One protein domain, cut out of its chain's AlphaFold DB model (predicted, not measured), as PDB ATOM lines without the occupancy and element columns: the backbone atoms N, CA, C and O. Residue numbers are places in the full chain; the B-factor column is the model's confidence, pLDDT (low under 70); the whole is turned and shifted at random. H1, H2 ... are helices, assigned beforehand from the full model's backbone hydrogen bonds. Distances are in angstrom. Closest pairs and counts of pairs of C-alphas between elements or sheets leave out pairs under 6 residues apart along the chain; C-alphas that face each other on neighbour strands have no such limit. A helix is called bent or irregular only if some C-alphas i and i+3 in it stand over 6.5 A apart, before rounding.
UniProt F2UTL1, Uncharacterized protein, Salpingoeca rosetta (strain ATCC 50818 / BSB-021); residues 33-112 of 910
ATOM      1  N   PRO A  33      31.231 -66.046-107.563       48.03
ATOM      2  CA  PRO A  33      30.525 -67.267-107.972       48.03
ATOM      3  C   PRO A  33      29.033 -67.299-107.609       48.03
ATOM      4  O   PRO A  33      28.246 -67.913-108.328       48.03
ATOM      5  N   SER A  34      28.624 -66.616-106.531       53.44
ATOM      6  CA  SER A  34      27.216 -66.573-106.114       53.44
ATOM      7  C   SER A  34      26.320 -65.874-107.143       53.44
ATOM      8  O   SER A  34      25.188 -66.301-107.362       53.44
ATOM      9  N   ILE A  35      26.829 -64.821-107.793       55.19
ATOM     10  CA  ILE A  35      26.041 -63.915-108.645       55.19
ATOM     11  C   ILE A  35      25.786 -64.526-110.029       55.19
ATOM     12  O   ILE A  35      24.697 -64.395-110.579       55.19
ATOM     13  N   VAL A  36      26.770 -65.238-110.586       57.81
ATOM     14  CA  VAL A  36      26.676 -65.805-111.945       57.81
ATOM     15  C   VAL A  36      25.891 -67.123-111.993       57.81
ATOM     16  O   VAL A  36      25.439 -67.535-113.061       57.81
ATOM     17  N   SER A  37      25.674 -67.772-110.844       61.38
ATOM     18  CA  SER A  37      24.999 -69.076-110.732       61.38
ATOM     19  C   SER A  37      23.667 -69.159-111.501       61.38
ATOM     20  O   SER A  37      23.417 -70.156-112.181       61.38
ATOM     21  N   SER A  38      22.865 -68.088-111.492       60.31
ATOM     22  CA  SER A  38      21.587 -67.985-112.208       60.31
ATOM     23  C   SER A  38      21.707 -68.136-113.731       60.31
ATOM     24  O   SER A  38      20.791 -68.653-114.362       60.31
ATOM     25  N   LEU A  39      22.826 -67.729-114.339       63.03
ATOM     26  CA  LEU A  39      23.028 -67.750-115.796       63.03
ATOM     27  C   LEU A  39      23.652 -69.056-116.318       63.03
ATOM     28  O   LEU A  39      23.861 -69.207-117.520       63.03
ATOM     29  N   ARG A  40      23.985 -70.012-115.443       62.50
ATOM     30  CA  ARG A  40      24.851 -71.148-115.803       62.50
ATOM     31  C   ARG A  40      24.261 -72.101-116.858       62.50
ATOM     32  O   ARG A  40      25.037 -72.714-117.593       62.50
ATOM     33  N   HIS A  41      22.930 -72.225-116.923       59.81
ATOM     34  CA  HIS A  41      22.222 -73.252-117.707       59.81
ATOM     35  C   HIS A  41      21.380 -72.675-118.870       59.81
ATOM     36  O   HIS A  41      21.789 -72.846-120.017       59.81
ATOM     37  N   ASP A  42      20.283 -71.938-118.619       64.75
ATOM     38  CA  ASP A  42      19.652 -71.062-119.636       64.75
ATOM     39  C   ASP A  42      19.882 -69.581-119.266       64.75
ATOM     40  O   ASP A  42      19.098 -68.991-118.515       64.75
ATOM     41  N   PRO A  43      20.967 -68.959-119.760       66.62
ATOM     42  CA  PRO A  43      21.243 -67.555-119.483       66.62
ATOM     43  C   PRO A  43      20.275 -66.580-120.160       66.62
ATOM     44  O   PRO A  43      20.152 -65.456-119.682       66.62
ATOM     45  N   PHE A  44      19.601 -66.968-121.249       70.25
ATOM     46  CA  PHE A  44      18.668 -66.081-121.950       70.25
ATOM     47  C   PHE A  44      17.357 -65.945-121.170       70.25
ATOM     48  O   PHE A  44      16.832 -64.840-121.049       70.25
ATOM     49  N   ALA A  45      16.863 -67.043-120.587       64.25
ATOM     50  CA  ALA A  45      15.696 -67.020-119.707       64.25
ATOM     51  C   ALA A  45      15.977 -66.313-118.364       64.25
ATOM     52  O   ALA A  45      15.119 -65.610-117.835       64.25
ATOM     53  N   ASN A  46      17.192 -66.456-117.821       68.19
ATOM     54  CA  ASN A  46      17.506 -66.049-116.447       68.19
ATOM     55  C   ASN A  46      18.100 -64.630-116.301       68.19
ATOM     56  O   ASN A  46      18.589 -64.281-115.222       68.19
ATOM     57  N   LEU A  47      18.037 -63.789-117.343       75.56
ATOM     58  CA  LEU A  47      18.583 -62.421-117.326       75.56
ATOM     59  C   LEU A  47      18.018 -61.552-116.196       75.56
ATOM     60  O   LEU A  47      18.778 -60.877-115.506       75.56
ATOM     61  N   ASP A  48      16.704 -61.577-115.972       73.25
ATOM     62  CA  ASP A  48      16.088 -60.764-114.918       73.25
ATOM     63  C   ASP A  48      16.337 -61.322-113.506       73.25
ATOM     64  O   ASP A  48      16.470 -60.550-112.557       73.25
ATOM     65  N   GLY A  49      16.547 -62.637-113.373       66.00
ATOM     66  CA  GLY A  49      17.059 -63.243-112.139       66.00
ATOM     67  C   GLY A  49      18.479 -62.769-111.814       66.00
ATOM     68  O   GLY A  49      18.759 -62.363-110.687       66.00
ATOM     69  N   PHE A  50      19.363 -62.721-112.814       76.62
ATOM     70  CA  PHE A  50      20.707 -62.154-112.668       76.62
ATOM     71  C   PHE A  50      20.674 -60.652-112.343       76.62
ATOM     72  O   PHE A  50      21.407 -60.196-111.465       76.62
ATOM     73  N   ALA A  51      19.786 -59.883-112.986       73.25
ATOM     74  CA  ALA A  51      19.590 -58.465-112.687       73.25
ATOM     75  C   ALA A  51      19.133 -58.232-111.239       73.25
ATOM     76  O   ALA A  51      19.641 -57.327-110.573       73.25
ATOM     77  N   PHE A  52      18.215 -59.067-110.743       67.06
ATOM     78  CA  PHE A  52      17.768 -59.052-109.354       67.06
ATOM     79  C   PHE A  52      18.920 -59.356-108.386       67.06
ATOM     80  O   PHE A  52      19.150 -58.570-107.470       67.06
ATOM     81  N   VAL A  53      19.692 -60.427-108.611       59.53
ATOM     82  CA  VAL A  53      20.822 -60.803-107.737       59.53
ATOM     83  C   VAL A  53      21.923 -59.733-107.736       59.53
ATOM     84  O   VAL A  53      22.426 -59.384-106.670       59.53
ATOM     85  N   CYS A  54      22.252 -59.139-108.889       70.31
ATOM     86  CA  CYS A  54      23.188 -58.010-108.954       70.31
ATOM     87  C   CYS A  54      22.700 -56.829-108.102       70.31
ATOM     88  O   CYS A  54      23.417 -56.373-107.209       70.31
ATOM     89  N   ARG A  55      21.452 -56.384-108.323       71.25
ATOM     90  CA  ARG A  55      20.845 -55.256-107.599       71.25
ATOM     91  C   ARG A  55      20.715 -55.533-106.095       71.25
ATOM     92  O   ARG A  55      20.962 -54.632-105.299       71.25
ATOM     93  N   PHE A  56      20.415 -56.771-105.698       61.53
ATOM     94  CA  PHE A  56      20.372 -57.214-104.297       61.53
ATOM     95  C   PHE A  56      21.736 -57.089-103.595       61.53
ATOM     96  O   PHE A  56      21.799 -56.705-102.429       61.53
ATOM     97  N   HIS A  57      22.835 -57.330-104.315       60.72
ATOM     98  CA  HIS A  57      24.200 -57.105-103.825       60.72
ATOM     99  C   HIS A  57      24.717 -55.665-104.033       60.72
ATOM    100  O   HIS A  57      25.889 -55.398-103.775       60.72
ATOM    101  N   GLY A  58      23.871 -54.727-104.475       65.50
ATOM    102  CA  GLY A  58      24.246 -53.327-104.710       65.50
ATOM    103  C   GLY A  58      25.108 -53.095-105.957       65.50
ATOM    104  O   GLY A  58      25.704 -52.029-106.095       65.50
ATOM    105  N   LEU A  59      25.182 -54.073-106.865       77.81
ATOM    106  CA  LEU A  59      25.966 -54.026-108.100       77.81
ATOM    107  C   LEU A  59      25.050 -53.826-109.316       77.81
ATOM    108  O   LEU A  59      23.914 -54.306-109.343       77.81
ATOM    109  N   HIS A  60      25.536 -53.146-110.355       81.50
ATOM    110  CA  HIS A  60      24.767 -52.995-111.593       81.50
ATOM    111  C   HIS A  60      24.998 -54.188-112.538       81.50
ATOM    112  O   HIS A  60      26.155 -54.518-112.811       81.50
ATOM    113  N   PRO A  61      23.947 -54.850-113.067       78.69
ATOM    114  CA  PRO A  61      24.119 -56.031-113.914       78.69
ATOM    115  C   PRO A  61      24.902 -55.766-115.207       78.69
ATOM    116  O   PRO A  61      25.615 -56.663-115.651       78.69
ATOM    117  N   ALA A  62      24.854 -54.555-115.775       78.38
ATOM    118  CA  ALA A  62      25.655 -54.198-116.951       78.38
ATOM    119  C   ALA A  62      27.171 -54.226-116.682       78.38
ATOM    120  O   ALA A  62      27.941 -54.549-117.583       78.38
ATOM    121  N   ASP A  63      27.595 -53.941-115.446       76.25
ATOM    122  CA  ASP A  63      29.004 -54.014-115.045       76.25
ATOM    123  C   ASP A  63      29.428 -55.472-114.765       76.25
ATOM    124  O   ASP A  63      30.575 -55.851-114.989       76.25
ATOM    125  N   GLN A  64      28.502 -56.307-114.272       77.31
ATOM    126  CA  GLN A  64      28.786 -57.686-113.856       77.31
ATOM    127  C   GLN A  64      28.675 -58.712-114.994       77.31
ATOM    128  O   GLN A  64      29.401 -59.707-114.985       77.31
ATOM    129  N   ILE A  65      27.806 -58.493-115.988       75.31
ATOM    130  CA  ILE A  65      27.511 -59.473-117.051       75.31
ATOM    131  C   ILE A  65      28.742 -59.843-117.899       75.31
ATOM    132  O   ILE A  65      28.866 -60.984-118.337       75.31
ATOM    133  N   SER A  66      29.709 -58.934-118.061       69.50
ATOM    134  CA  SER A  66      30.977 -59.246-118.738       69.50
ATOM    135  C   SER A  66      31.811 -60.290-117.971       69.50
ATOM    136  O   SER A  66      32.387 -61.191-118.576       69.50
ATOM    137  N   SER A  67      31.790 -60.271-116.631       66.19
ATOM    138  CA  SER A  67      32.456 -61.295-115.802       66.19
ATOM    139  C   SER A  67      31.744 -62.661-115.826       66.19
ATOM    140  O   SER A  67      32.343 -63.692-115.508       66.19
ATOM    141  N   ALA A  68      30.475 -62.698-116.254       62.34
ATOM    142  CA  ALA A  68      29.729 -63.942-116.417       62.34
ATOM    143  C   ALA A  68      30.166 -64.748-117.657       62.34
ATOM    144  O   ALA A  68      29.971 -65.961-117.676       62.34
ATOM    145  N   VAL A  69      30.800 -64.113-118.655       60.94
ATOM    146  CA  VAL A  69      31.160 -64.720-119.955       60.94
ATOM    147  C   VAL A  69      31.938 -66.032-119.807       60.94
ATOM    148  O   VAL A  69      31.572 -67.033-120.420       60.94
ATOM    149  N   GLY A  70      32.962 -66.060-118.948       58.03
ATOM    150  CA  GLY A  70      33.785 -67.253-118.702       58.03
ATOM    151  C   GLY A  70      33.138 -68.326-117.812       58.03
ATOM    152  O   GLY A  70      33.779 -69.330-117.520       58.03
ATOM    153  N   ASN A  71      31.904 -68.110-117.345       60.94
ATOM    154  CA  ASN A  71      31.234 -68.923-116.324       60.94
ATOM    155  C   ASN A  71      29.885 -69.522-116.789       60.94
ATOM    156  O   ASN A  71      29.272 -70.295-116.049       60.94
ATOM    157  N   THR A  72      29.412 -69.190-117.997       66.00
ATOM    158  CA  THR A  72      28.185 -69.755-118.594       66.00
ATOM    159  C   THR A  72      28.512 -70.766-119.690       66.00
ATOM    160  O   THR A  72      29.230 -70.435-120.630       66.00
ATOM    161  N   ASN A  73      27.909 -71.958-119.657       62.25
ATOM    162  CA  ASN A  73      28.193 -73.031-120.622       62.25
ATOM    163  C   ASN A  73      27.504 -72.849-121.999       62.25
ATOM    164  O   ASN A  73      27.409 -73.802-122.771       62.25
ATOM    165  N   ASN A  74      26.991 -71.656-122.324       71.25
ATOM    166  CA  ASN A  74      26.181 -71.415-123.522       71.25
ATOM    167  C   ASN A  74      26.966 -70.629-124.603       71.25
ATOM    168  O   ASN A  74      27.147 -69.412-124.475       71.25
ATOM    169  N   PRO A  75      27.395 -71.273-125.710       69.50
ATOM    170  CA  PRO A  75      28.212 -70.628-126.741       69.50
ATOM    171  C   PRO A  75      27.422 -69.694-127.673       69.50
ATOM    172  O   PRO A  75      28.031 -68.979-128.470       69.50
ATOM    173  N   ALA A  76      26.086 -69.673-127.629       68.19
ATOM    174  CA  ALA A  76      25.307 -68.620-128.286       68.19
ATOM    175  C   ALA A  76      25.347 -67.340-127.439       68.19
ATOM    176  O   ALA A  76      25.744 -66.289-127.937       68.19
ATOM    177  N   PHE A  77      25.063 -67.458-126.139       76.62
ATOM    178  CA  PHE A  77      25.087 -66.350-125.182       76.62
ATOM    179  C   PHE A  77      26.457 -65.661-125.107       76.62
ATOM    180  O   PHE A  77      26.543 -64.439-125.215       76.62
ATOM    181  N   HIS A  78      27.539 -66.445-125.042       73.25
ATOM    182  CA  HIS A  78      28.910 -65.931-125.076       73.25
ATOM    183  C   HIS A  78      29.189 -65.090-126.337       73.25
ATOM    184  O   HIS A  78      29.833 -64.044-126.256       73.25
ATOM    185  N   ARG A  79      28.698 -65.509-127.514       73.88
ATOM    186  CA  ARG A  79      28.860 -64.745-128.766       73.88
ATOM    187  C   ARG A  79      28.007 -63.474-128.785       73.88
ATOM    188  O   ARG A  79      28.465 -62.468-129.322       73.88
ATOM    189  N   THR A  80      26.817 -63.494-128.183       77.69
ATOM    190  CA  THR A  80      25.968 -62.300-128.029       77.69
ATOM    191  C   THR A  80      26.605 -61.270-127.093       77.69
ATOM    192  O   THR A  80      26.672 -60.100-127.460       77.69
ATOM    193  N   ILE A  81      27.136 -61.682-125.932       78.12
ATOM    194  CA  ILE A  81      27.800 -60.755-124.998       78.12
ATOM    195  C   ILE A  81      29.040 -60.122-125.634       78.12
ATOM    196  O   ILE A  81      29.167 -58.900-125.601       78.12
ATOM    197  N   VAL A  82      29.936 -60.918-126.233       78.00
ATOM    198  CA  VAL A  82      31.175 -60.391-126.838       78.00
ATOM    199  C   VAL A  82      30.853 -59.325-127.890       78.00
ATOM    200  O   VAL A  82      31.306 -58.192-127.752       78.00
ATOM    201  N   LYS A  83      29.960 -59.622-128.845       78.12
ATOM    202  CA  LYS A  83      29.524 -58.651-129.867       78.12
ATOM    203  C   LYS A  83      28.854 -57.401-129.291       78.12
ATOM    204  O   LYS A  83      28.966 -56.319-129.864       78.12
ATOM    205  N   PHE A  84      28.137 -57.534-128.174       82.25
ATOM    206  CA  PHE A  84      27.487 -56.398-127.528       82.25
ATOM    207  C   PHE A  84      28.509 -55.442-126.895       82.25
ATOM    208  O   PHE A  84      28.407 -54.234-127.103       82.25
ATOM    209  N   PHE A  85      29.523 -55.959-126.192       77.12
ATOM    210  CA  PHE A  85      30.563 -55.127-125.568       77.12
ATOM    211  C   PHE A  85      31.671 -54.672-126.530       77.12
ATOM    212  O   PHE A  85      32.288 -53.642-126.274       77.12
ATOM    213  N   GLU A  86      31.873 -55.350-127.666       78.25
ATOM    214  CA  GLU A  86      32.640 -54.813-128.804       78.25
ATOM    215  C   GLU A  86      32.009 -53.513-129.334       78.25
ATOM    216  O   GLU A  86      32.707 -52.529-129.569       78.25
ATOM    217  N   LYS A  87      30.674 -53.491-129.485       77.69
ATOM    218  CA  LYS A  87      29.916 -52.309-129.932       77.69
ATOM    219  C   LYS A  87      29.776 -51.248-128.833       77.69
ATOM    220  O   LYS A  87      29.772 -50.056-129.132       77.69
ATOM    221  N   HIS A  88      29.646 -51.670-127.575       78.62
ATOM    222  CA  HIS A  88      29.421 -50.794-126.423       78.62
ATOM    223  C   HIS A  88      30.423 -51.096-125.289       78.62
ATOM    224  O   HIS A  88      30.078 -51.813-124.346       78.62
ATOM    225  N   PRO A  89      31.654 -50.545-125.339       75.38
ATOM    226  CA  PRO A  89      32.720 -50.853-124.381       75.38
ATOM    227  C   PRO A  89      32.323 -50.652-122.915       75.38
ATOM    228  O   PRO A  89      31.452 -49.835-122.610       75.38
ATOM    229  N   LEU A  90      32.979 -51.355-121.991       68.00
ATOM    230  CA  LEU A  90      32.825 -51.107-120.554       68.00
ATOM    231  C   LEU A  90      33.449 -49.760-120.172       68.00
ATOM    232  O   LEU A  90      34.624 -49.517-120.428       68.00
ATOM    233  N   ASP A  91      32.662 -48.915-119.513       74.12
ATOM    234  CA  ASP A  91      33.096 -47.627-118.974       74.12
ATOM    235  C   ASP A  91      32.579 -47.503-117.528       74.12
ATOM    236  O   ASP A  91      31.362 -47.410-117.318       74.12
ATOM    237  N   PRO A  92      33.472 -47.528-116.517       64.88
ATOM    238  CA  PRO A  92      33.074 -47.476-115.116       64.88
ATOM    239  C   PRO A  92      32.535 -46.101-114.695       64.88
ATOM    240  O   PRO A  92      31.850 -46.029-113.676       64.88
ATOM    241  N   SER A  93      32.799 -45.034-115.465       70.25
ATOM    242  CA  SER A  93      32.358 -43.664-115.166       70.25
ATOM    243  C   SER A  93      30.892 -43.387-115.524       70.25
ATOM    244  O   SER A  93      30.341 -42.358-115.127       70.25
ATOM    245  N   ARG A  94      30.227 -44.316-116.231       79.38
ATOM    246  CA  ARG A  94      28.815 -44.188-116.622       79.38
ATOM    247  C   ARG A  94      27.899 -43.945-115.425       79.38
ATOM    248  O   ARG A  94      27.904 -44.696-114.449       79.38
ATOM    249  N   THR A  95      27.028 -42.949-115.564       84.69
ATOM    250  CA  THR A  95      25.939 -42.687-114.618       84.69
ATOM    251  C   THR A  95      24.967 -43.869-114.554       84.69
ATOM    252  O   THR A  95      24.799 -44.607-115.527       84.69
ATOM    253  N   GLN A  96      24.281 -44.035-113.420       74.12
ATOM    254  CA  GLN A  96      23.368 -45.164-113.195       74.12
ATOM    255  C   GLN A  96      22.312 -45.300-114.307       74.12
ATOM    256  O   GLN A  96      22.129 -46.382-114.854       74.12
ATOM    257  N   ALA A  97      21.698 -44.187-114.727       74.00
ATOM    258  CA  ALA A  97      20.716 -44.169-115.812       74.00
ATOM    259  C   ALA A  97      21.298 -44.621-117.169       74.00
ATOM    260  O   ALA A  97      20.613 -45.291-117.941       74.00
ATOM    261  N   ALA A  98      22.569 -44.314-117.456       78.75
ATOM    262  CA  ALA A  98      23.246 -44.813-118.654       78.75
ATOM    263  C   ALA A  98      23.514 -46.329-118.570       78.75
ATOM    264  O   ALA A  98      23.389 -47.024-119.578       78.75
ATOM    265  N   LYS A  99      23.818 -46.856-117.376       80.62
ATOM    266  CA  LYS A  99      23.993 -48.300-117.139       80.62
ATOM    267  C   LYS A  99      22.671 -49.069-117.225       80.62
ATOM    268  O   LYS A  99      22.623 -50.110-117.877       80.62
ATOM    269  N   ASP A 100      21.585 -48.556-116.644       79.12
ATOM    270  CA  ASP A 100      20.248 -49.155-116.777       79.12
ATOM    271  C   ASP A 100      19.759 -49.139-118.235       79.12
ATOM    272  O   ASP A 100      19.252 -50.155-118.714       79.12
ATOM    273  N   LYS A 101      19.997 -48.053-118.989       80.75
ATOM    274  CA  LYS A 101      19.695 -48.001-120.431       80.75
ATOM    275  C   LYS A 101      20.477 -49.055-121.227       80.75
ATOM    276  O   LYS A 101      19.885 -49.757-122.045       80.75
ATOM    277  N   LEU A 102      21.776 -49.209-120.951       81.69
ATOM    278  CA  LEU A 102      22.621 -50.237-121.574       81.69
ATOM    279  C   LEU A 102      22.124 -51.660-121.261       81.69
ATOM    280  O   LEU A 102      22.111 -52.523-122.137       81.69
ATOM    281  N   TRP A 103      21.671 -51.903-120.026       84.75
ATOM    282  CA  TRP A 103      21.104 -53.191-119.623       84.75
ATOM    283  C   TRP A 103      19.795 -53.513-120.355       84.75
ATOM    284  O   TRP A 103      19.615 -54.642-120.808       84.75
ATOM    285  N   GLN A 104      18.909 -52.531-120.545       79.88
ATOM    286  CA  GLN A 104      17.684 -52.729-121.329       79.88
ATOM    287  C   GLN A 104      17.989 -52.968-122.822       79.88
ATOM    288  O   GLN A 104      17.358 -53.829-123.433       79.88
ATOM    289  N   GLU A 105      18.990 -52.292-123.407       79.81
ATOM    290  CA  GLU A 105      19.443 -52.564-124.787       79.81
ATOM    291  C   GLU A 105      20.021 -53.990-124.925       79.81
ATOM    292  O   GLU A 105      19.709 -54.699-125.888       79.81
ATOM    293  N   PHE A 106      20.776 -54.466-123.926       81.81
ATOM    294  CA  PHE A 106      21.254 -55.851-123.868       81.81
ATOM    295  C   PHE A 106      20.104 -56.864-123.754       81.81
ATOM    296  O   PHE A 106      20.052 -57.821-124.529       81.81
ATOM    297  N   LYS A 107      19.134 -56.640-122.853       76.88
ATOM    298  CA  LYS A 107      17.958 -57.518-122.733       76.88
ATOM    299  C   LYS A 107      17.136 -57.548-124.023       76.88
ATOM    300  O   LYS A 107      16.816 -58.637-124.486       76.88
ATOM    301  N   LYS A 108      16.880 -56.397-124.662       71.75
ATOM    302  CA  LYS A 108      16.153 -56.321-125.947       71.75
ATOM    303  C   LYS A 108      16.880 -57.068-127.075       71.75
ATOM    304  O   LYS A 108      16.235 -57.697-127.909       71.75
ATOM    305  N   THR A 109      18.215 -57.075-127.051       72.19
ATOM    306  CA  THR A 109      19.057 -57.884-127.957       72.19
ATOM    307  C   THR A 109      18.915 -59.394-127.699       72.19
ATOM    308  O   THR A 109      19.072 -60.192-128.620       72.19
ATOM    309  N   CYS A 110      18.585 -59.802-126.470       66.88
ATOM    310  CA  CYS A 110      18.406 -61.204-126.076       66.88
ATOM    311  C   CYS A 110      16.961 -61.721-126.220       66.88
ATOM    312  O   CYS A 110      16.766 -62.925-126.363       66.88
ATOM    313  N   THR A 111      15.948 -60.847-126.186       52.44
ATOM    314  CA  THR A 111      14.528 -61.234-126.300       52.44
ATOM    315  C   THR A 111      14.026 -61.350-127.739       52.44
ATOM    316  O   THR A 111      12.944 -61.887-127.951       52.44
ATOM    317  N   GLY A 112      14.789 -60.900-128.741       45.50
ATOM    318  CA  GLY A 112      14.414 -60.960-130.165       45.50
ATOM    319  C   GLY A 112      14.353 -62.367-130.788       45.50
ATOM    320  O   GLY A 112      14.375 -62.484-132.009       45.50
TER     321      GLY A 112
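AT A GLANCE: This is residues 33 to 112 of the 910 residues of an uncharacterized protein of Salpingoeca rosetta (strain ATCC 50818 / BSB-021) (UniProt F2UTL1). A rounded cluster of five helices has the short helix H3 in its middle, between the hairpin of H1 and H2 on one side and H4, which folds back from H3, on the other. H5, the longest helix, crosses H3 with residues 99 to 103 alone and runs on alongside the cluster, close to both H2 and H4. The printed part has 80 residues with five named helices, in the order H1, H2, H3, H4, H5, and no named strand; its class is all helix, and the helix packing is mostly crossed. It is compact, with a radius of gyration of the C-alphas of 11.6 A, and spans 31 by 27 by 21 A.

HOW THE PARTS SIT: H1, residues 33 to 39, and H2, residues 47 to 56, touch and form a helical hairpin at a shallow tilt of 26 degrees, opposite ways; their closest C-alphas, those of Ser 38 and Phe 50, are 5.9 A apart. The hub is H3, residues 61 to 71, which touches the four other helices. H1 and H3 only just touch, with 3 pairs of C-alphas within 8 A, the closest Val 36 and Ala 68 at 5.7 A, and stand about perpendicular at 88 degrees. H2 and H3 touch at a steep tilt of 64 degrees, opposite ways, with the C-alphas of Ala 51 and Pro 61 closest at 5.3 A. H4, residues 75 to 87, touches H3 in a second helical hairpin at a steep tilt of 44 degrees, opposite ways; the closest C-alphas, of Val 69 and His 78, are 5.7 A apart. H5, residues 96 to 111, touches H3 with residues 99 to 103 alone, at a steep tilt of 48 degrees, the same way; the C-alphas of Ala 62 and Trp 103 are closest at 5.4 A. H5 is close but not clearly touching to H2 and to H4, while H1 is apart from H4 and H5, and H2 is apart from H4. Every O i to N i+4 pair is within hydrogen-bond range in H2 and H5, against 8 of 9 in H4, 2 of 7 in H3 and 0 of 3 in H1; of the O i to N i+3 pairs, 5 of 8 are within range in H3 and 1 of 4 in H1.

IN THESE COORDINATES: H1 begins at C-alpha 33, (30.525, -67.267, -107.972), and is irregular, with C-alphas 35 and 38 7.0 A apart. H2 measures 14.1 A from first to last C-alpha. H3, 14.9 A long, begins at C-alpha 61, (24.119, -56.031, -113.914), and is only just irregular, with C-alphas 67 and 70 6.8 A apart. H4 measures 18.7 A and H5 22.5 A, ending at C-alpha 111, (14.528, -61.234, -126.300).

THE WHOLE: The two C-alphas farthest apart, of His 41 and Ser 93, are 31.4 A apart. The printed part has no cut and no long link. The mean pLDDT of the printed part is 70.5; 34 residues are under 70, among them residues 33 to 43 and 66 to 73.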